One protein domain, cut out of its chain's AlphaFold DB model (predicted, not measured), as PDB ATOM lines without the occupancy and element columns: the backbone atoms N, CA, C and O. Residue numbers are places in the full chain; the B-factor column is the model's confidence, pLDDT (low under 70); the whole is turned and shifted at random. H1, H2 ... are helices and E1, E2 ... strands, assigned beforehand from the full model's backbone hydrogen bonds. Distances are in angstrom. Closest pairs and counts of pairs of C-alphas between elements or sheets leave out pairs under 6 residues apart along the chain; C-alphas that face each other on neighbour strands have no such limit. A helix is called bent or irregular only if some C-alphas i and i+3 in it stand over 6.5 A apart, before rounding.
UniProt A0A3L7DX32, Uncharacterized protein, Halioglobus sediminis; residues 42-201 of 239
ATOM      1  N   ARG A  42     -13.320  46.890  43.309       98.31
ATOM      2  CA  ARG A  42     -13.366  47.768  44.492       98.31
ATOM      3  C   ARG A  42     -14.005  47.071  45.690       98.31
ATOM      4  O   ARG A  42     -13.412  47.056  46.766       98.31
ATOM      5  N   ALA A  43     -15.183  46.476  45.497       97.94
ATOM      6  CA  ALA A  43     -15.903  45.770  46.555       97.94
ATOM      7  C   ALA A  43     -15.108  44.565  47.081       97.94
ATOM      8  O   ALA A  43     -14.954  44.405  48.292       97.94
ATOM      9  N   THR A  44     -14.523  43.778  46.176       98.38
ATOM     10  CA  THR A  44     -13.733  42.590  46.524       98.38
ATOM     11  C   THR A  44     -12.479  42.957  47.303       98.38
ATOM     12  O   THR A  44     -12.211  42.360  48.341       98.38
ATOM     13  N   LEU A  45     -11.717  43.956  46.840       98.38
ATOM     14  CA  LEU A  45     -10.492  44.382  47.518       98.38
ATOM     15  C   LEU A  45     -10.790  44.957  48.906       98.38
ATOM     16  O   LEU A  45     -10.084  44.632  49.859       98.38
ATOM     17  N   ASN A  46     -11.845  45.769  49.032       97.69
ATOM     18  CA  ASN A  46     -12.283  46.283  50.326       97.69
ATOM     19  C   ASN A  46     -12.660  45.143  51.272       97.69
ATOM     20  O   ASN A  46     -12.091  45.049  52.353       97.69
ATOM     21  N   THR A  47     -13.543  44.243  50.829       97.81
ATOM     22  CA  THR A  47     -13.990  43.101  51.637       97.81
ATOM     23  C   THR A  47     -12.814  42.213  52.043       97.81
ATOM     24  O   THR A  47     -12.705  41.835  53.203       97.81
ATOM     25  N   PHE A  48     -11.873  41.931  51.136       98.19
ATOM     26  CA  PHE A  48     -10.686  41.136  51.453       98.19
ATOM     27  C   PHE A  48      -9.840  41.767  52.566       98.19
ATOM     28  O   PHE A  48      -9.447  41.075  53.508       98.19
ATOM     29  N   LEU A  49      -9.562  43.072  52.473       97.12
ATOM     30  CA  LEU A  49      -8.750  43.780  53.462       97.12
ATOM     31  C   LEU A  49      -9.458  43.861  54.817       97.12
ATOM     32  O   LEU A  49      -8.851  43.503  55.823       97.12
ATOM     33  N   THR A  50     -10.736  44.253  54.842       96.31
ATOM     34  CA  THR A  50     -11.501  44.385  56.092       96.31
ATOM     35  C   THR A  50     -11.698  43.038  56.777       96.31
ATOM     36  O   THR A  50     -11.447  42.917  57.969       96.31
ATOM     37  N   THR A  51     -12.063  41.991  56.034       95.88
ATOM     38  CA  THR A  51     -12.238  40.645  56.598       95.88
ATOM     39  C   THR A  51     -10.910  40.064  57.100       95.88
ATOM     40  O   THR A  51     -10.879  39.356  58.106       95.88
ATOM     41  N   SER A  52      -9.789  40.376  56.444       94.88
ATOM     42  CA  SER A  52      -8.461  39.967  56.925       94.88
ATOM     43  C   SER A  52      -8.017  40.741  58.174       94.88
ATOM     44  O   SER A  52      -7.320  40.174  59.021       94.88
ATOM     45  N   ASP A  53      -8.424  42.007  58.310       94.88
ATOM     46  CA  ASP A  53      -8.228  42.805  59.527       94.88
ATOM     47  C   ASP A  53      -9.017  42.221  60.700       94.88
ATOM     48  O   ASP A  53      -8.422  41.907  61.726       94.88
ATOM     49  N   GLU A  54     -10.306  41.940  60.508       92.62
ATOM     50  CA  GLU A  54     -11.166  41.312  61.522       92.62
ATOM     51  C   GLU A  54     -10.643  39.932  61.951       92.62
ATOM     52  O   GLU A  54     -10.629  39.589  63.138       92.62
ATOM     53  N   LEU A  55     -10.153  39.134  60.995       90.94
ATOM     54  CA  LEU A  55      -9.478  37.873  61.291       90.94
ATOM     55  C   LEU A  55      -8.199  38.100  62.112       90.94
ATOM     56  O   LEU A  55      -7.906  37.325  63.022       90.94
ATOM     57  N   SER A  56      -7.424  39.135  61.796       88.75
ATOM     58  CA  SER A  56      -6.189  39.463  62.512       88.75
ATOM     59  C   SER A  56      -6.461  39.923  63.945       88.75
ATOM     60  O   SER A  56      -5.768  39.467  64.858       88.75
ATOM     61  N   ASP A  57      -7.489  40.745  64.151       88.69
ATOM     62  CA  ASP A  57      -7.963  41.173  65.470       88.69
ATOM     63  C   ASP A  57      -8.418  39.976  66.305       88.69
ATOM     64  O   ASP A  57      -7.909  39.762  67.407       88.69
ATOM     65  N   LEU A  58      -9.270  39.108  65.744       86.12
ATOM     66  CA  LEU A  58      -9.703  37.872  66.403       86.12
ATOM     67  C   LEU A  58      -8.504  37.028  66.858       86.12
ATOM     68  O   LEU A  58      -8.499  36.446  67.947       86.12
ATOM     69  N   LEU A  59      -7.472  36.942  66.018       81.19
ATOM     70  CA  LEU A  59      -6.287  36.152  66.319       81.19
ATOM     71  C   LEU A  59      -5.412  36.779  67.409       81.19
ATOM     72  O   LEU A  59      -4.822  36.051  68.214       81.19
ATOM     73  N   LEU A  60      -5.344  38.106  67.467       79.06
ATOM     74  CA  LEU A  60      -4.662  38.834  68.532       79.06
ATOM     75  C   LEU A  60      -5.386  38.726  69.869       79.06
ATOM     76  O   LEU A  60      -4.731  38.492  70.884       79.06
ATOM     77  N   GLU A  61      -6.705  38.885  69.869       77.25
ATOM     78  CA  GLU A  61      -7.521  38.901  71.081       77.25
ATOM     79  C   GLU A  61      -7.671  37.502  71.682       77.25
ATOM     80  O   GLU A  61      -7.384  37.287  72.862       77.25
ATOM     81  N   GLU A  62      -8.081  36.522  70.872       68.44
ATOM     82  CA  GLU A  62      -8.454  35.200  71.378       68.44
ATOM     83  C   GLU A  62      -7.312  34.180  71.277       68.44
ATOM     84  O   GLU A  62      -7.147  33.335  72.157       68.44
ATOM     85  N   TYR A  63      -6.496  34.243  70.221       62.34
ATOM     86  CA  TYR A  63      -5.530  33.178  69.915       62.34
ATOM     87  C   TYR A  63      -4.159  33.358  70.584       62.34
ATOM     88  O   TYR A  63      -3.442  32.368  70.780       62.34
ATOM     89  N   ARG A  64      -3.775  34.586  70.968       65.12
ATOM     90  CA  ARG A  64      -2.614  34.829  71.855       65.12
ATOM     91  C   ARG A  64      -2.894  34.447  73.307       65.12
ATOM     92  O   ARG A  64      -1.985  33.969  73.990       65.12
ATOM     93  N   GLY A  65      -4.128  34.659  73.755       68.81
ATOM     94  CA  GLY A  65      -4.596  34.354  75.104       68.81
ATOM     95  C   GLY A  65      -5.028  32.897  75.264       68.81
ATOM     96  O   GLY A  65      -4.259  31.977  75.004       68.81
ATOM     97  N   VAL A  66      -6.259  32.685  75.727       69.75
ATOM     98  CA  VAL A  66      -6.860  31.351  75.850       69.75
ATOM     99  C   VAL A  66      -7.804  31.154  74.662       69.75
ATOM    100  O   VAL A  66      -8.906  31.707  74.687       69.75
ATOM    101  N   PRO A  67      -7.410  30.387  73.629       73.69
ATOM    102  CA  PRO A  67      -8.270  30.162  72.482       73.69
ATOM    103  C   PRO A  67      -9.555  29.460  72.924       73.69
ATOM    104  O   PRO A  67      -9.548  28.551  73.756       73.69
ATOM    105  N   THR A  68     -10.678  29.886  72.355       82.38
ATOM    106  CA  THR A  68     -11.981  29.282  72.626       82.38
ATOM    107  C   THR A  68     -12.435  28.445  71.436       82.38
ATOM    108  O   THR A  68     -12.091  28.709  70.281       82.38
ATOM    109  N   ARG A  69     -13.262  27.424  71.695       84.31
ATOM    110  CA  ARG A  69     -13.895  26.649  70.618       84.31
ATOM    111  C   ARG A  69     -14.722  27.554  69.696       84.31
ATOM    112  O   ARG A  69     -14.699  27.351  68.488       84.31
ATOM    113  N   ALA A  70     -15.428  28.537  70.259       86.12
ATOM    114  CA  ALA A  70     -16.237  29.492  69.506       86.12
ATOM    115  C   ALA A  70     -15.373  30.377  68.590       86.12
ATOM    116  O   ALA A  70     -15.633  30.430  67.390       86.12
ATOM    117  N   GLY A  71     -14.300  30.969  69.121       83.81
ATOM    118  CA  GLY A  71     -13.332  31.754  68.353       83.81
ATOM    119  C   GLY A  71     -12.685  30.975  67.222       83.81
ATOM    120  O   GLY A  71     -12.534  31.479  66.115       83.81
ATOM    121  N   TYR A  72     -12.372  29.699  67.455       83.62
ATOM    122  CA  TYR A  72     -11.854  28.833  66.403       83.62
ATOM    123  C   TYR A  72     -12.855  28.618  65.260       83.62
ATOM    124  O   TYR A  72     -12.459  28.674  64.099       83.62
ATOM    125  N   PHE A  73     -14.142  28.401  65.545       86.19
ATOM    126  CA  PHE A  73     -15.142  28.290  64.475       86.19
ATOM    127  C   PHE A  73     -15.374  29.622  63.760       86.19
ATOM    128  O   PHE A  73     -15.428  29.623  62.534       86.19
ATOM    129  N   ARG A  74     -15.377  30.747  64.483       87.38
ATOM    130  CA  ARG A  74     -15.431  32.085  63.877       87.38
ATOM    131  C   ARG A  74     -14.229  32.349  62.961       87.38
ATOM    132  O   ARG A  74     -14.387  32.826  61.844       87.38
ATOM    133  N   LYS A  75     -13.023  31.947  63.372       87.25
ATOM    134  CA  LYS A  75     -11.819  31.968  62.523       87.25
ATOM    135  C   LYS A  75     -12.030  31.168  61.235       87.25
ATOM    136  O   LYS A  75     -11.631  31.617  60.165       87.25
ATOM    137  N   LEU A  76     -12.615  29.971  61.328       87.12
ATOM    138  CA  LEU A  76     -12.892  29.143  60.150       87.12
ATOM    139  C   LEU A  76     -13.913  29.791  59.204       87.12
ATOM    140  O   LEU A  76     -13.808  29.587  57.998       87.12
ATOM    141  N   GLU A  77     -14.879  30.542  59.732       89.25
ATOM    142  CA  GLU A  77     -15.843  31.307  58.934       89.25
ATOM    143  C   GLU A  77     -15.138  32.413  58.142       89.25
ATOM    144  O   GLU A  77     -15.269  32.443  56.920       89.25
ATOM    145  N   PHE A  78     -14.288  33.212  58.795       91.50
ATOM    146  CA  PHE A  78     -13.464  34.217  58.114       91.50
ATOM    147  C   PHE A  78     -12.554  33.613  57.040       91.50
ATOM    148  O   PHE A  78     -12.515  34.101  55.914       91.50
ATOM    149  N   GLU A  79     -11.844  32.523  57.357       90.50
ATOM    150  CA  GLU A  79     -10.995  31.835  56.376       90.50
ATOM    151  C   GLU A  79     -11.809  31.341  55.178       90.50
ATOM    152  O   GLU A  79     -11.361  31.482  54.046       90.50
ATOM    153  N   ARG A  80     -13.013  30.803  55.401       90.44
ATOM    154  CA  ARG A  80     -13.890  30.356  54.314       90.44
ATOM    155  C   ARG A  80     -14.320  31.525  53.432       90.44
ATOM    156  O   ARG A  80     -14.343  31.377  52.213       90.44
ATOM    157  N   ASP A  81     -14.677  32.659  54.021       93.19
ATOM    158  CA  ASP A  81     -15.147  33.819  53.266       93.19
ATOM    159  C   ASP A  81     -14.004  34.455  52.459       93.19
ATOM    160  O   ASP A  81     -14.197  34.784  51.288       93.19
ATOM    161  N   LEU A  82     -12.789  34.501  53.014       95.69
ATOM    162  CA  LEU A  82     -11.572  34.895  52.296       95.69
ATOM    163  C   LEU A  82     -11.196  33.893  51.192       95.69
ATOM    164  O   LEU A  82     -10.845  34.303  50.088       95.69
ATOM    165  N   GLU A  83     -11.323  32.583  51.437       94.12
ATOM    166  CA  GLU A  83     -11.063  31.536  50.434       94.12
ATOM    167  C   GLU A  83     -11.996  31.684  49.217       94.12
ATOM    168  O   GLU A  83     -11.590  31.381  48.094       94.12
ATOM    169  N   ARG A  84     -13.224  32.204  49.395       93.31
ATOM    170  CA  ARG A  84     -14.124  32.508  48.266       93.31
ATOM    171  C   ARG A  84     -13.536  33.573  47.346       93.31
ATOM    172  O   ARG A  84     -13.776  33.517  46.145       93.31
ATOM    173  N   MET A  85     -12.756  34.514  47.862       97.50
ATOM    174  CA  MET A  85     -12.188  35.608  47.069       97.50
ATOM    175  C   MET A  85     -11.016  35.158  46.191       97.50
ATOM    176  O   MET A  85     -10.476  35.975  45.454       97.50
ATOM    177  N   LEU A  86     -10.621  33.882  46.244       97.44
ATOM    178  CA  LEU A  86      -9.539  33.311  45.448       97.44
ATOM    179  C   LEU A  86     -10.080  32.360  44.371       97.44
ATOM    180  O   LEU A  86     -10.901  31.481  44.647       97.44
ATOM    181  N   ASP A  87      -9.555  32.463  43.151       96.19
ATOM    182  CA  ASP A  87      -9.733  31.432  42.130       96.19
ATOM    183  C   ASP A  87      -8.782  30.250  42.393       96.19
ATOM    184  O   ASP A  87      -7.624  30.218  41.972       96.19
ATOM    185  N   LEU A  88      -9.303  29.242  43.095       94.94
ATOM    186  CA  LEU A  88      -8.608  27.983  43.388       94.94
ATOM    187  C   LEU A  88      -8.883  26.885  42.341       94.94
ATOM    188  O   LEU A  88      -8.637  25.705  42.611       94.94
ATOM    189  N   SER A  89      -9.421  27.225  41.162       92.88
ATOM    190  CA  SER A  89      -9.781  26.240  40.128       92.88
ATOM    191  C   SER A  89      -8.580  25.420  39.645       92.88
ATOM    192  O   SER A  89      -8.703  24.208  39.465       92.88
ATOM    193  N   ALA A  90      -7.408  26.054  39.541       92.81
ATOM    194  CA  ALA A  90      -6.141  25.419  39.175       92.81
ATOM    195  C   ALA A  90      -5.493  24.608  40.318       92.81
ATOM    196  O   ALA A  90      -4.515  23.895  40.093       92.81
ATOM    197  N   VAL A  91      -6.022  24.691  41.545       93.12
ATOM    198  CA  VAL A  91      -5.479  23.992  42.718       93.12
ATOM    199  C   VAL A  91      -6.198  22.647  42.916       93.12
ATOM    200  O   VAL A  91      -7.437  22.618  42.967       93.12
ATOM    201  N   PRO A  92      -5.470  21.522  43.085       93.44
ATOM    202  CA  PRO A  92      -6.075  20.217  43.351       93.44
ATOM    203  C   PRO A  92      -6.969  20.233  44.605       93.44
ATOM    204  O   PRO A  92      -6.543  20.785  45.623       93.44
ATOM    205  N   PRO A  93      -8.154  19.584  44.605       92.44
ATOM    206  CA  PRO A  93      -9.104  19.652  45.723       92.44
ATOM    207  C   PRO A  93      -8.507  19.349  47.103       92.44
ATOM    208  O   PRO A  93      -8.817  20.048  48.063       92.44
ATOM    209  N   ALA A  94      -7.609  18.362  47.192       91.69
ATOM    210  CA  ALA A  94      -6.946  17.977  48.439       91.69
ATOM    211  C   ALA A  94      -6.018  19.067  49.012       91.69
ATOM    212  O   ALA A  94      -5.800  19.105  50.218       91.69
ATOM    213  N   ALA A  95      -5.494  19.957  48.164       89.50
ATOM    214  CA  ALA A  95      -4.558  21.012  48.545       89.50
ATOM    215  C   ALA A  95      -5.222  22.394  48.692       89.50
ATOM    216  O   ALA A  95      -4.606  23.302  49.243       89.50
ATOM    217  N   ARG A  96      -6.473  22.571  48.234       91.00
ATOM    218  CA  ARG A  96      -7.163  23.879  48.198       91.00
ATOM    219  C   ARG A  96      -7.213  24.575  49.547       91.00
ATOM    220  O   ARG A  96      -6.968  25.770  49.609       91.00
ATOM    221  N   ARG A  97      -7.500  23.829  50.615       86.19
ATOM    222  CA  ARG A  97      -7.599  24.403  51.960       86.19
ATOM    223  C   ARG A  97      -6.255  24.930  52.455       86.19
ATOM    224  O   ARG A  97      -6.200  26.006  53.028       86.19
ATOM    225  N   GLU A  98      -5.178  24.172  52.262       85.75
ATOM    226  CA  GLU A  98      -3.852  24.601  52.716       85.75
ATOM    227  C   GLU A  98      -3.312  25.739  51.846       85.75
ATOM    228  O   GLU A  98      -2.964  26.795  52.364       85.75
ATOM    229  N   LEU A  99      -3.309  25.559  50.523       89.56
ATOM    230  CA  LEU A  99      -2.763  26.554  49.599       89.56
ATOM    231  C   LEU A  99      -3.613  27.826  49.529       89.56
ATOM    232  O   LEU A  99      -3.064  28.910  49.368       89.56
ATOM    233  N   GLY A 100      -4.934  27.717  49.686       92.06
ATOM    234  CA  GLY A 100      -5.830  28.870  49.766       92.06
ATOM    235  C   GLY A 100      -5.540  29.726  50.997       92.06
ATOM    236  O   GLY A 100      -5.412  30.939  50.875       92.06
ATOM    237  N   ARG A 101      -5.339  29.104  52.164       89.25
ATOM    238  CA  ARG A 101      -4.927  29.820  53.385       89.25
ATOM    239  C   ARG A 101      -3.587  30.509  53.214       89.25
ATOM    240  O   ARG A 101      -3.489  31.699  53.489       89.25
ATOM    241  N   ASP A 102      -2.589  29.792  52.704       89.00
ATOM    242  CA  ASP A 102      -1.267  30.367  52.445       89.00
ATOM    243  C   ASP A 102      -1.363  31.575  51.503       89.00
ATOM    244  O   ASP A 102      -0.736  32.609  51.749       89.00
ATOM    245  N   ALA A 103      -2.195  31.473  50.463       94.19
ATOM    246  CA  ALA A 103      -2.435  32.566  49.536       94.19
ATOM    247  C   ALA A 103      -3.103  33.771  50.207       94.19
ATOM    248  O   ALA A 103      -2.655  34.890  49.975       94.19
ATOM    249  N   ILE A 104      -4.102  33.569  51.074       94.50
ATOM    250  CA  ILE A 104      -4.735  34.652  51.847       94.50
ATOM    251  C   ILE A 104      -3.683  35.415  52.654       94.50
ATOM    252  O   ILE A 104      -3.603  36.640  52.567       94.50
ATOM    253  N   HIS A 105      -2.845  34.703  53.413       92.12
ATOM    254  CA  HIS A 105      -1.859  35.335  54.293       92.12
ATOM    255  C   HIS A 105      -0.781  36.083  53.517       92.12
ATOM    256  O   HIS A 105      -0.440  37.204  53.884       92.12
ATOM    257  N   HIS A 106      -0.250  35.490  52.446       94.88
ATOM    258  CA  HIS A 106       0.739  36.156  51.597       94.88
ATOM    259  C   HIS A 106       0.141  37.372  50.887       94.88
ATOM    260  O   HIS A 106       0.756  38.435  50.887       94.88
ATOM    261  N   LEU A 107      -1.069  37.246  50.338       96.75
ATOM    262  CA  LEU A 107      -1.728  38.329  49.620       96.75
ATOM    263  C   LEU A 107      -2.039  39.507  50.544       96.75
ATOM    264  O   LEU A 107      -1.752  40.644  50.186       96.75
ATOM    265  N   TYR A 108      -2.553  39.252  51.748       96.38
ATOM    266  CA  TYR A 108      -2.806  40.301  52.738       96.38
ATOM    267  C   TYR A 108      -1.532  41.070  53.115       96.38
ATOM    268  O   TYR A 108      -1.539  42.304  53.171       96.38
ATOM    269  N   ASP A 109      -0.422  40.359  53.329       94.94
ATOM    270  CA  ASP A 109       0.862  40.973  53.677       94.94
ATOM    271  C   ASP A 109       1.426  41.790  52.495       94.94
ATOM    272  O   ASP A 109       1.893  42.913  52.688       94.94
ATOM    273  N   VAL A 110       1.311  41.274  51.263       96.56
ATOM    274  CA  VAL A 110       1.687  41.981  50.024       96.56
ATOM    275  C   VAL A 110       0.875  43.262  49.860       96.56
ATOM    276  O   VAL A 110       1.452  44.346  49.763       96.56
ATOM    277  N   LEU A 111      -0.457  43.162  49.887       97.31
ATOM    278  CA  LEU A 111      -1.372  44.296  49.713       97.31
ATOM    279  C   LEU A 111      -1.187  45.364  50.797       97.31
ATOM    280  O   LEU A 111      -1.416  46.543  50.547       97.31
ATOM    281  N   SER A 112      -0.718  44.976  51.985       96.75
ATOM    282  CA  SER A 112      -0.446  45.910  53.080       96.75
ATOM    283  C   SER A 112       0.908  46.631  52.969       96.75
ATOM    284  O   SER A 112       1.183  47.537  53.763       96.75
ATOM    285  N   ARG A 113       1.769  46.252  52.011       96.31
ATOM    286  CA  ARG A 113       3.136  46.791  51.827       96.31
ATOM    287  C   ARG A 113       3.355  47.499  50.487       96.31
ATOM    288  O   ARG A 113       4.296  48.289  50.370       96.31
ATOM    289  N   ILE A 114       2.507  47.249  49.491       96.38
ATOM    290  CA  ILE A 114       2.555  47.917  48.182       96.38
ATOM    291  C   ILE A 114       1.698  49.186  48.141       96.38
ATOM    292  O   ILE A 114       0.853  49.419  49.003       96.38
ATOM    293  N   GLU A 115       1.914  50.019  47.124       95.56
ATOM    294  CA  GLU A 115       0.997  51.118  46.825       95.56
ATOM    295  C   GLU A 115      -0.308  50.571  46.272       95.56
ATOM    296  O   GLU A 115      -0.304  49.877  45.257       95.56
ATOM    297  N   LEU A 116      -1.417  50.907  46.924       96.56
ATOM    298  CA  LEU A 116      -2.739  50.696  46.363       96.56
ATOM    299  C   LEU A 116      -3.250  52.025  45.797       96.56
ATOM    300  O   LEU A 116      -2.996  53.074  46.397       96.56
ATOM    301  N   PRO A 117      -3.961  52.000  44.657       96.56
ATOM    302  CA  PRO A 117      -4.642  53.182  44.143       96.56
ATOM    303  C   PRO A 117      -5.686  53.685  45.148       96.56
ATOM    304  O   PRO A 117      -6.149  52.939  46.016       96.56
ATOM    305  N   THR A 118      -6.086  54.949  45.024       96.56
ATOM    306  CA  THR A 118      -7.169  55.490  45.853       96.56
ATOM    307  C   THR A 118      -8.495  54.795  45.525       96.56
ATOM    308  O   THR A 118      -8.689  54.272  44.427       96.56
ATOM    309  N   TRP A 119      -9.429  54.761  46.481       95.69
ATOM    310  CA  TRP A 119     -10.672  53.993  46.332       95.69
ATOM    311  C   TRP A 119     -11.504  54.390  45.107       95.69
ATOM    312  O   TRP A 119     -12.102  53.524  44.474       95.69
ATOM    313  N   ASP A 120     -11.501  55.670  44.735       95.56
ATOM    314  CA  ASP A 120     -12.171  56.204  43.546       95.56
ATOM    315  C   ASP A 120     -11.554  55.716  42.222       95.56
ATOM    316  O   ASP A 120     -12.266  55.586  41.229       95.56
ATOM    317  N   GLN A 121     -10.262  55.373  42.216       96.12
ATOM    318  CA  GLN A 121      -9.546  54.869  41.040       96.12
ATOM    319  C   GLN A 121      -9.719  53.360  40.822       96.12
ATOM    320  O   GLN A 121      -9.453  52.858  39.728       96.12
ATOM    321  N   ILE A 122     -10.151  52.615  41.843       97.69
ATOM    322  CA  ILE A 122     -10.432  51.183  41.703       97.69
ATOM    323  C   ILE A 122     -11.802  51.027  41.033       97.69
ATOM    324  O   ILE A 122     -12.756  51.608  41.543       97.69
ATOM    325  N   PRO A 123     -11.957  50.254  39.945       97.31
ATOM    326  CA  PRO A 123     -13.245  50.078  39.276       97.31
ATOM    327  C   PRO A 123     -14.332  49.510  40.196       97.31
ATOM    328  O   PRO A 123     -14.119  48.501  40.876       97.31
ATOM    329  N   ASP A 124     -15.509  50.134  40.184       96.44
ATOM    330  CA  ASP A 124     -16.729  49.556  40.754       96.44
ATOM    331  C   ASP A 124     -17.542  48.796  39.699       96.44
ATOM    332  O   ASP A 124     -17.126  48.633  38.552       96.44
ATOM    333  N   ALA A 125     -18.713  48.308  40.108       93.19
ATOM    334  CA  ALA A 125     -19.587  47.513  39.259       93.19
ATOM    335  C   ALA A 125     -20.092  48.287  38.030       93.19
ATOM    336  O   ALA A 125     -20.375  47.666  37.008       93.19
ATOM    337  N   SER A 126     -20.178  49.624  38.089       92.75
ATOM    338  CA  SER A 126     -20.691  50.427  36.974       92.75
ATOM    339  C   SER A 126     -19.780  50.370  35.748       92.75
ATOM    340  O   SER A 126     -20.274  50.362  34.623       92.75
ATOM    341  N   VAL A 127     -18.466  50.218  35.953       92.06
ATOM    342  CA  VAL A 127     -17.466  50.102  34.877       92.06
ATOM    343  C   VAL A 127     -17.678  48.840  34.031       92.06
ATOM    344  O   VAL A 127     -17.299  48.808  32.864       92.06
ATOM    345  N   PHE A 128     -18.304  47.808  34.599       89.38
ATOM    346  CA  PHE A 128     -18.517  46.513  33.949       89.38
ATOM    347  C   PHE A 128     -19.988  46.237  33.620       89.38
ATOM    348  O   PHE A 128     -20.313  45.124  33.217       89.38
ATOM    349  N   ALA A 129     -20.883  47.217  33.781       85.06
ATOM    350  CA  ALA A 129     -22.325  47.020  33.618       85.06
ATOM    351  C   ALA A 129     -22.726  46.567  32.201       85.06
ATOM    352  O   ALA A 129     -23.684  45.817  32.046       85.06
ATOM    353  N   GLU A 130     -21.979  47.001  31.186       83.50
ATOM    354  CA  GLU A 130     -22.206  46.654  29.776       83.50
ATOM    355  C   GLU A 130     -21.327  45.488  29.295       83.50
ATOM    356  O   GLU A 130     -21.387  45.108  28.129       83.50
ATOM    357  N   ALA A 131     -20.484  44.927  30.167       83.00
ATOM    358  CA  ALA A 131     -19.554  43.877  29.782       83.00
ATOM    359  C   ALA A 131     -20.264  42.511  29.738       83.00
ATOM    360  O   ALA A 131     -20.737  42.011  30.763       83.00
ATOM    361  N   ASP A 132     -20.308  41.907  28.550       82.50
ATOM    362  CA  ASP A 132     -20.894  40.585  28.318       82.50
ATOM    363  C   ASP A 132     -19.845  39.479  28.538       82.50
ATOM    364  O   ASP A 132     -18.817  39.410  27.854       82.50
ATOM    365  N   ASP A 133     -20.104  38.606  29.518       80.94
ATOM    366  CA  ASP A 133     -19.232  37.479  29.852       80.94
ATOM    367  C   ASP A 133     -19.155  36.449  28.705       80.94
ATOM    368  O   ASP A 133     -18.094  35.864  28.484       80.94
ATOM    369  N   GLU A 134     -20.235  36.236  27.945       80.75
ATOM    370  CA  GLU A 134     -20.269  35.293  26.819       80.75
ATOM    371  C   GLU A 134     -19.507  35.840  25.609       80.75
ATOM    372  O   GLU A 134     -18.732  35.112  24.976       80.75
ATOM    373  N   GLU A 135     -19.645  37.139  25.328       82.56
ATOM    374  CA  GLU A 135     -18.841  37.800  24.298       82.56
ATOM    375  C   GLU A 135     -17.353  37.724  24.658       82.56
ATOM    376  O   GLU A 135     -16.547  37.265  23.843       82.56
ATOM    377  N   ALA A 136     -16.988  38.088  25.895       81.19
ATOM    378  CA  ALA A 136     -15.610  38.029  26.374       81.19
ATOM    379  C   ALA A 136     -15.018  36.617  26.230       81.19
ATOM    380  O   ALA A 136     -13.924  36.465  25.676       81.19
ATOM    381  N   LYS A 137     -15.760  35.576  26.634       79.94
ATOM    382  CA  LYS A 137     -15.355  34.172  26.452       79.94
ATOM    383  C   LYS A 137     -15.172  33.800  24.984       79.94
ATOM    384  O   LYS A 137     -14.193  33.128  24.660       79.94
ATOM    385  N   SER A 138     -16.073  34.232  24.095       78.12
ATOM    386  CA  SER A 138     -16.044  33.869  22.668       78.12
ATOM    387  C   SER A 138     -14.756  34.314  21.962       78.12
ATOM    388  O   SER A 138     -14.271  33.631  21.060       78.12
ATOM    389  N   ILE A 139     -14.155  35.412  22.431       82.62
ATOM    390  CA  ILE A 139     -12.880  35.950  21.939       82.62
ATOM    391  C   ILE A 139     -11.684  35.587  22.837       82.62
ATOM    392  O   ILE A 139     -10.595  36.140  22.669       82.62
ATOM    393  N   GLY A 140     -11.868  34.678  23.799       78.56
ATOM    394  CA  GLY A 140     -10.817  34.207  24.705       78.56
ATOM    395  C   GLY A 140     -10.330  35.249  25.721       78.56
ATOM    396  O   GLY A 140      -9.205  35.143  26.208       78.56
ATOM    397  N   ARG A 141     -11.139  36.268  26.033       83.38
ATOM    398  CA  ARG A 141     -10.842  37.291  27.045       83.38
ATOM    399  C   ARG A 141     -11.571  37.004  28.356       83.38
ATOM    400  O   ARG A 141     -12.599  36.337  28.391       83.38
ATOM    401  N   ARG A 142     -11.039  37.560  29.445       86.44
ATOM    402  CA  ARG A 142     -11.708  37.617  30.749       86.44
ATOM    403  C   ARG A 142     -11.873  39.065  31.174       86.44
ATOM    404  O   ARG A 142     -10.934  39.856  31.055       86.44
ATOM    405  N   ILE A 143     -13.052  39.396  31.689       94.06
ATOM    406  CA  ILE A 143     -13.288  40.688  32.332       94.06
ATOM    407  C   ILE A 143     -12.449  40.718  33.606       94.06
ATOM    408  O   ILE A 143     -12.570  39.850  34.469       94.06
ATOM    409  N   SER A 144     -11.537  41.679  33.684       95.44
ATOM    410  CA  SER A 144     -10.524  41.708  34.729       95.44
ATOM    411  C   SER A 144     -10.015  43.116  34.991       95.44
ATOM    412  O   SER A 144     -10.136  44.013  34.155       95.44
ATOM    413  N   TRP A 145      -9.431  43.301  36.168       97.75
ATOM    414  CA  TRP A 145      -8.713  44.503  36.552       97.75
ATOM    415  C   TRP A 145      -7.438  44.119  37.296       97.75
ATOM    416  O   TRP A 145      -7.458  43.266  38.181       97.75
ATOM    417  N   THR A 146      -6.329  44.757  36.938       98.19
ATOM    418  CA  THR A 146      -5.025  44.527  37.568       98.19
ATOM    419  C   THR A 146      -4.649  45.739  38.402       98.19
ATOM    420  O   THR A 146      -4.772  46.871  37.931       98.19
ATOM    421  N   ILE A 147      -4.186  45.503  39.631       98.12
ATOM    422  CA  ILE A 147      -3.710  46.571  40.510       98.12
ATOM    423  C   ILE A 147      -2.524  47.271  39.814       98.12
ATOM    424  O   ILE A 147      -1.578  46.582  39.412       98.12
ATOM    425  N   PRO A 148      -2.542  48.612  39.661       97.31
ATOM    426  CA  PRO A 148      -1.485  49.349  38.971       97.31
ATOM    427  C   PRO A 148      -0.081  49.010  39.479       97.31
ATOM    428  O   PRO A 148       0.131  48.863  40.679       97.31
ATOM    429  N   ASN A 149       0.887  48.934  38.562       95.75
ATOM    430  CA  ASN A 149       2.287  48.588  38.850       95.75
ATOM    431  C   ASN A 149       2.489  47.198  39.487       95.75
ATOM    432  O   ASN A 149       3.507  46.959  40.133       95.75
ATOM    433  N   THR A 150       1.542  46.274  39.298       97.38
ATOM    434  CA  THR A 150       1.657  44.882  39.748       97.38
ATOM    435  C   THR A 150       1.099  43.913  38.707       97.38
ATOM    436  O   THR A 150       0.508  44.321  37.710       97.38
ATOM    437  N   GLU A 151       1.256  42.619  38.974       97.38
ATOM    438  CA  GLU A 151       0.614  41.528  38.232       97.38
ATOM    439  C   GLU A 151      -0.525  40.878  39.049       97.38
ATOM    440  O   GLU A 151      -0.921  39.745  38.787       97.38
ATOM    441  N   ILE A 152      -1.029  41.572  40.079       98.38
ATOM    442  CA  ILE A 152      -2.126  41.106  40.935       98.38
ATOM    443  C   ILE A 152      -3.445  41.478  40.260       98.38
ATOM    444  O   ILE A 152      -3.801  42.656  40.168       98.38
ATOM    445  N   THR A 153      -4.178  40.468  39.805       98.44
ATOM    446  CA  THR A 153      -5.377  40.637  38.980       98.44
ATOM    447  C   THR A 153      -6.612  40.089  39.683       98.44
ATOM    448  O   THR A 153      -6.614  38.966  40.188       98.44
ATOM    449  N   LEU A 154      -7.683  40.879  39.669       98.44
ATOM    450  CA  LEU A 154      -9.044  40.458  39.979       98.44
ATOM    451  C   LEU A 154      -9.761  40.136  38.666       98.44
ATOM    452  O   LEU A 154      -9.822  40.969  37.765       98.44
ATOM    453  N   GLU A 155     -10.302  38.931  38.557       96.88
ATOM    454  CA  GLU A 155     -11.046  38.449  37.397       96.88
ATOM    455  C   GLU A 155     -12.501  38.200  37.774       96.88
ATOM    456  O   GLU A 155     -12.797  37.699  38.862       96.88
ATOM    457  N   ARG A 156     -13.411  38.527  36.859       95.81
ATOM    458  CA  ARG A 156     -14.818  38.172  36.984       95.81
ATOM    459  C   ARG A 156     -14.990  36.695  36.653       95.81
ATOM    460  O   ARG A 156     -14.567  36.226  35.595       95.81
ATOM    461  N   VAL A 157     -15.604  35.953  37.567       93.38
ATOM    462  CA  VAL A 157     -15.940  34.545  37.377       93.38
ATOM    463  C   VAL A 157     -16.949  34.449  36.244       93.38
ATOM    464  O   VAL A 157     -18.022  35.040  36.300       93.38
ATOM    465  N   ALA A 158     -16.597  33.684  35.220       88.62
ATOM    466  CA  ALA A 158     -17.358  33.655  33.984       88.62
ATOM    467  C   ALA A 158     -18.487  32.602  34.010       88.62
ATOM    468  O   ALA A 158     -19.505  32.771  33.346       88.62
ATOM    469  N   ASP A 159     -18.327  31.521  34.784       85.44
ATOM    470  CA  ASP A 159     -19.206  30.347  34.754       85.44
ATOM    471  C   ASP A 159     -19.556  29.806  36.144       85.44
ATOM    472  O   ASP A 159     -18.832  29.976  37.129       85.44
ATOM    473  N   GLY A 160     -20.657  29.054  36.194       88.56
ATOM    474  CA  GLY A 160     -21.090  28.315  37.374       88.56
ATOM    475  C   GLY A 160     -21.894  29.157  38.374       88.56
ATOM    476  O   GLY A 160     -22.302  30.276  38.080       88.56
ATOM    477  N   PRO A 161     -22.139  28.631  39.587       90.00
ATOM    478  CA  PRO A 161     -23.015  29.270  40.576       90.00
ATOM    479  C   PRO A 161     -22.464  30.587  41.142       90.00
ATOM    480  O   PRO A 161     -23.153  31.255  41.904       90.00
ATOM    481  N   ARG A 162     -21.214  30.923  40.813       90.88
ATOM    482  CA  ARG A 162     -20.509  32.134  41.241       90.88
ATOM    483  C   ARG A 162     -20.264  33.105  40.084       90.88
ATOM    484  O   ARG A 162     -19.504  34.053  40.255       90.88
ATOM    485  N   ALA A 163     -20.846  32.844  38.910       91.69
ATOM    486  CA  ALA A 163     -20.695  33.714  37.754       91.69
ATOM    487  C   ALA A 163     -21.069  35.161  38.113       91.69
ATOM    488  O   ALA A 163     -22.045  35.407  38.824       91.69
ATOM    489  N   GLY A 164     -20.263  36.106  37.644       92.44
ATOM    490  CA  GLY A 164     -20.410  37.530  37.909       92.44
ATOM    491  C   GLY A 164     -19.623  38.065  39.110       92.44
ATOM    492  O   GLY A 164     -19.394  39.273  39.153       92.44
ATOM    493  N   GLU A 165     -19.178  37.215  40.045       95.56
ATOM    494  CA  GLU A 165     -18.342  37.623  41.188       95.56
ATOM    495  C   GLU A 165     -16.902  37.934  40.740       95.56
ATOM    496  O   GLU A 165     -16.342  37.216  39.915       95.56
ATOM    497  N   PHE A 166     -16.263  38.958  41.307       97.81
ATOM    498  CA  PHE A 166     -14.835  39.225  41.123       97.81
ATOM    499  C   PHE A 166     -14.000  38.488  42.179       97.81
ATOM    500  O   PHE A 166     -14.310  38.513  43.368       97.81
ATOM    501  N   VAL A 167     -12.928  37.823  41.748       97.94
ATOM    502  CA  VAL A 167     -12.008  37.056  42.607       97.94
ATOM    503  C   VAL A 167     -10.562  37.268  42.169       97.94
ATOM    504  O   VAL A 167     -10.300  37.566  41.006       97.94
ATOM    505  N   PHE A 168      -9.599  37.114  43.076       98.44
ATOM    506  CA  PHE A 168      -8.186  37.103  42.709       98.44
ATOM    507  C   PHE A 168      -7.915  35.934  41.765       98.44
ATOM    508  O   PHE A 168      -8.259  34.790  42.072       98.44
ATOM    509  N   SER A 169      -7.314  36.236  40.617       97.62
ATOM    510  CA  SER A 169      -7.125  35.279  39.532       97.62
ATOM    511  C   SER A 169      -6.283  34.083  39.965       97.62
ATOM    512  O   SER A 169      -5.417  34.184  40.839       97.62
ATOM    513  N   SER A 170      -6.469  32.943  39.302       96.44
ATOM    514  CA  SER A 170      -5.658  31.749  39.565       96.44
ATOM    515  C   SER A 170      -4.166  31.998  39.328       96.44
ATOM    516  O   SER A 170      -3.335  31.428  40.034       96.44
ATOM    517  N   LEU A 171      -3.808  32.898  38.402       96.25
ATOM    518  CA  LEU A 171      -2.422  33.329  38.198       96.25
ATOM    519  C   LEU A 171      -1.883  34.119  39.401       96.25
ATOM    520  O   LEU A 171      -0.760  33.867  39.839       96.25
ATOM    521  N   THR A 172      -2.692  35.017  39.970       97.69
ATOM    522  CA  THR A 172      -2.353  35.741  41.204       97.69
ATOM    523  C   THR A 172      -2.122  34.760  42.348       97.69
ATOM    524  O   THR A 172      -1.092  34.823  43.016       97.69
ATOM    525  N   VAL A 173      -3.043  33.813  42.546       97.19
ATOM    526  CA  VAL A 173      -2.936  32.780  43.588       97.19
ATOM    527  C   VAL A 173      -1.667  31.943  43.409       97.19
ATOM    528  O   VAL A 173      -0.961  31.685  44.380       97.19
ATOM    529  N   ALA A 174      -1.340  31.549  42.175       96.19
ATOM    530  CA  ALA A 174      -0.158  30.741  41.885       96.19
ATOM    531  C   ALA A 174       1.166  31.472  42.176       96.19
ATOM    532  O   ALA A 174       2.151  30.827  42.537       96.19
ATOM    533  N   ARG A 175       1.196  32.804  42.035       96.81
ATOM    534  CA  ARG A 175       2.407  33.635  42.184       96.81
ATOM    535  C   ARG A 175       2.476  34.420  43.489       96.81
ATOM    536  O   ARG A 175       3.480  35.063  43.767       96.81
ATOM    537  N   VAL A 176       1.460  34.336  44.342       95.50
ATOM    538  CA  VAL A 176       1.376  35.135  45.573       95.50
ATOM    539  C   VAL A 176       2.593  34.982  46.496       95.50
ATOM    540  O   VAL A 176       3.002  35.943  47.143       95.50
ATOM    541  N   ARG A 177       3.218  33.796  46.528       94.25
ATOM    542  CA  ARG A 177       4.462  33.576  47.279       94.25
ATOM    543  C   ARG A 177       5.634  34.367  46.702       94.25
ATOM    544  O   ARG A 177       6.338  35.013  47.461       94.25
ATOM    545  N   GLU A 178       5.799  34.361  45.383       96.69
ATOM    546  CA  GLU A 178       6.815  35.166  44.693       96.69
ATOM    547  C   GLU A 178       6.616  36.659  44.997       96.69
ATOM    548  O   GLU A 178       7.567  37.366  45.325       96.69
ATOM    549  N   PHE A 179       5.366  37.138  44.967       96.94
ATOM    550  CA  PHE A 179       5.053  38.522  45.332       96.94
ATOM    551  C   PHE A 179       5.435  38.830  46.780       96.94
ATOM    552  O   PHE A 179       6.039  39.871  47.039       96.94
ATOM    553  N   TYR A 180       5.126  37.924  47.710       95.62
ATOM    554  CA  TYR A 180       5.506  38.067  49.112       95.62
ATOM    555  C   TYR A 180       7.022  38.109  49.299       95.62
ATOM    556  O   TYR A 180       7.517  38.993  49.995       95.62
ATOM    557  N   ASP A 181       7.766  37.217  48.648       95.19
ATOM    558  CA  ASP A 181       9.226  37.166  48.744       95.19
ATOM    559  C   ASP A 181       9.871  38.482  48.265       95.19
ATOM    560  O   ASP A 181      10.857  38.941  48.846       95.19
ATOM    561  N   ASN A 182       9.267  39.148  47.274       95.69
ATOM    562  CA  ASN A 182       9.739  40.433  46.752       95.69
ATOM    563  C   ASN A 182       9.467  41.625  47.689       95.69
ATOM    564  O   ASN A 182      10.246  42.580  47.704       95.69
ATOM    565  N   VAL A 183       8.370  41.608  48.458       95.19
ATOM    566  CA  VAL A 183       7.917  42.782  49.239       95.19
ATOM    567  C   VAL A 183       7.919  42.579  50.752       95.19
ATOM    568  O   VAL A 183       7.742  43.544  51.493       95.19
ATOM    569  N   GLY A 184       8.148  41.362  51.248       90.75
ATOM    570  CA  GLY A 184       8.034  41.010  52.668       90.75
ATOM    571  C   GLY A 184       8.995  41.768  53.595       90.75
ATOM    572  O   GLY A 184       8.751  41.859  54.798       90.75
ATOM    573  N   GLY A 185      10.062  42.357  53.045       91.12
ATOM    574  CA  GLY A 185      10.988  43.239  53.765       91.12
ATOM    575  C   GLY A 185      10.590  44.722  53.801       91.12
ATOM    576  O   GLY A 185      11.176  45.482  54.571       91.12
ATOM    577  N   LEU A 186       9.616  45.158  52.996       94.25
ATOM    578  CA  LEU A 186       9.189  46.562  52.922       94.25
ATOM    579  C   LEU A 186       8.328  46.948  54.131       94.25
ATOM    580  O   LEU A 186       7.579  46.110  54.623       94.25
ATOM    581  N   PRO A 187       8.367  48.199  54.617       94.62
ATOM    582  CA  PRO A 187       7.481  48.625  55.695       94.62
ATOM    583  C   PRO A 187       6.004  48.535  55.280       94.62
ATOM    584  O   PRO A 187       5.655  48.705  54.112       94.62
ATOM    585  N   TYR A 188       5.132  48.307  56.260       94.25
ATOM    586  CA  TYR A 188       3.688  48.406  56.064       94.25
ATOM    587  C   TYR A 188       3.286  49.835  55.687       94.25
ATOM    588  O   TYR A 188       3.769  50.794  56.288       94.25
ATOM    589  N   ARG A 189       2.387  49.963  54.707       94.94
ATOM    590  CA  ARG A 189       1.853  51.249  54.222       94.94
ATOM    591  C   ARG A 189       0.469  51.582  54.774       94.94
ATOM    592  O   ARG A 189       0.022  52.717  54.650       94.94
ATOM    593  N   ARG A 190      -0.190  50.608  55.397       92.25
ATOM    594  CA  ARG A 190      -1.435  50.776  56.150       92.25
ATOM    595  C   ARG A 190      -1.251  50.282  57.576       92.25
ATOM    596  O   ARG A 190      -0.315  49.527  57.855       92.25
ATOM    597  N   ASP A 191      -2.139  50.711  58.462       90.25
ATOM    598  CA  ASP A 191      -2.214  50.100  59.780       90.25
ATOM    599  C   ASP A 191      -2.754  48.676  59.631       90.25
ATOM    600  O   ASP A 191      -3.721  48.444  58.907       90.25
ATOM    601  N   VAL A 192      -2.067  47.723  60.248       91.25
ATOM    602  CA  VAL A 192      -2.443  46.309  60.226       91.25
ATOM    603  C   VAL A 192      -2.462  45.820  61.664       91.25
ATOM    604  O   VAL A 192      -1.463  46.033  62.367       91.25
ATOM    605  N   PRO A 193      -3.534  45.142  62.111       87.94
ATOM    606  CA  PRO A 193      -3.599  44.676  63.487       87.94
ATOM    607  C   PRO A 193      -2.434  43.748  63.823       87.94
ATOM    608  O   PRO A 193      -1.704  43.949  64.798       87.94
ATOM    609  N   LEU A 194      -2.200  42.755  62.959       82.81
ATOM    610  CA  LEU A 194      -1.192  41.722  63.158       82.81
ATOM    611  C   LEU A 194      -0.107  41.784  62.079       82.81
ATOM    612  O   LEU A 194      -0.293  41.379  60.933       82.81
ATOM    613  N   LYS A 195       1.073  42.263  62.480       85.50
ATOM    614  CA  LYS A 195       2.264  42.340  61.626       85.50
ATOM    615  C   LYS A 195       2.949  40.979  61.478       85.50
ATOM    616  O   LYS A 195       3.006  40.189  62.413       85.50
ATOM    617  N   ASN A 196       3.558  40.773  60.315       80.44
ATOM    618  CA  ASN A 196       4.337  39.608  59.892       80.44
ATOM    619  C   ASN A 196       3.575  38.280  60.001       80.44
ATOM    620  O   ASN A 196       4.174  37.238  60.278       80.44
ATOM    621  N   TYR A 197       2.262  38.307  59.756       74.06
ATOM    622  CA  TYR A 197       1.410  37.125  59.859       74.06
ATOM    623  C   TYR A 197       1.942  35.950  59.035       74.06
ATOM    624  O   TYR A 197       2.047  34.832  59.542       74.06
ATOM    625  N   ALA A 198       2.332  36.201  57.779       72.44
ATOM    626  CA  ALA A 198       2.831  35.165  56.880       72.44
ATOM    627  C   ALA A 198       4.045  34.410  57.462       72.44
ATOM    628  O   ALA A 198       4.188  33.208  57.243       72.44
ATOM    629  N   GLN A 199       4.873  35.079  58.272       73.00
ATOM    630  CA  GLN A 199       6.023  34.475  58.961       73.00
ATOM    631  C   GLN A 199       5.608  33.719  60.230       73.00
ATOM    632  O   GLN A 199       6.244  32.738  60.611       73.00
ATOM    633  N   MET A 200       4.524  34.149  60.882       69.56
ATOM    634  CA  MET A 200       3.974  33.537  62.098       69.56
ATOM    635  C   MET A 200       3.101  32.301  61.820       69.56
ATOM    636  O   MET A 200       2.670  31.638  62.768       69.56
ATOM    637  N   ARG A 201       2.876  31.950  60.541       66.56
ATOM    638  CA  ARG A 201       2.066  30.804  60.083       66.56
ATOM    639  C   ARG A 201       2.294  29.541  60.911       66.56
ATOM    640  O   ARG A 201       1.334  28.936  61.379       66.56
TER     641      ARG A 201
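What this domain is: This is residues 42 to 201 of the 239 residues of an uncharacterized protein of Halioglobus sediminis (UniProt A0A3L7DX32). A long helical hairpin, H1 and H2, reaches out to one end of the model, and near its open end H3 runs across it, with H6 and the short H7 each packed on H3. A small sheet of three strands sits by the open end of the hairpin, and beyond it the short H4 and H5 lie toward the opposite end of the longest axis. The printed part has 160 residues, with named elements in the order H1 H2 H3 H4 H5 E1 E2 E3 H6 H7; the sheet, E1 E2 E3, is antiparallel, and the class is mostly helix. The whole is compact by its radius of gyration of the C-alphas, 16.3 A, yet elongated, spanning 53 by 33 by 27 A.

How they stand to each other: E1, residues 144 to 146, E2, residues 153 to 156, and E3, residues 166 to 168, form a meander, each strand the antiparallel neighbour of the one before. E1 and E2, a hairpin, have N 145 and O 154 at 2.9 A; E2 and E3, also a hairpin, have N 155 and O 167 at 2.8 A. H1, residues 42 to 63, only grazes the sheet with residues 42 to 48; the closest C-alphas of H1 and E3 are those of Thr 44 and Phe 166, 6.5 A apart. H2, residues 69 to 84, touches H1, closest at the C-alphas of Leu 55 and Phe 78, 6.3 A, at a shallow tilt of 21 degrees, opposite ways. H3, residues 96 to 111, is the hub, touching three helices. It touches H2 about perpendicular, at 79 degrees, closest at the C-alphas of Glu 83 and Gly 100, 5.9 A; H2 touches H3 with residues 79 to 83 alone, and H3 touches H2 with residues 100 to 104 alone. H6, residues 170 to 183, touches H3 at a steep tilt of 48 degrees, the same way, closest at the C-alphas of Val 110 and Tyr 180, 5.5 A. H6 is irregular, with C-alphas 174 and 177 7.6 A apart. H7, residues 197 to 201, touches H3 at its residues 102 to 109 alone, closest at the C-alphas of His 105 and Ala 198, 5.4 A. H4, residues 125 to 128, and H5, residues 133 to 138, touch no helix and are not on the sheet. Every O i to N i+4 pair is within hydrogen-bond range in H1, H2, H3, H5 and H7; H6 has 8 of 10, and H4 is too short for one.

Where its parts are: H1 begins at C-alpha 42, (-13.366, 47.768, 44.492), and is 30.3 A long; H2 is 23.1 A, H3 21.3 A and H6 20.0 A. H7 ends at C-alpha 201, (2.066, 30.804, 60.083).

The domain as a whole: The C-alphas farthest apart, those of Val 66 and Ile 139, are 54.4 A apart. The printed part has no cut; the links H2 to H3, H3 to H4 and H6 to H7 are long. Mean pLDDT of the printed part is 90.5; residues 62 to 66 and 200 to 201 are under 70.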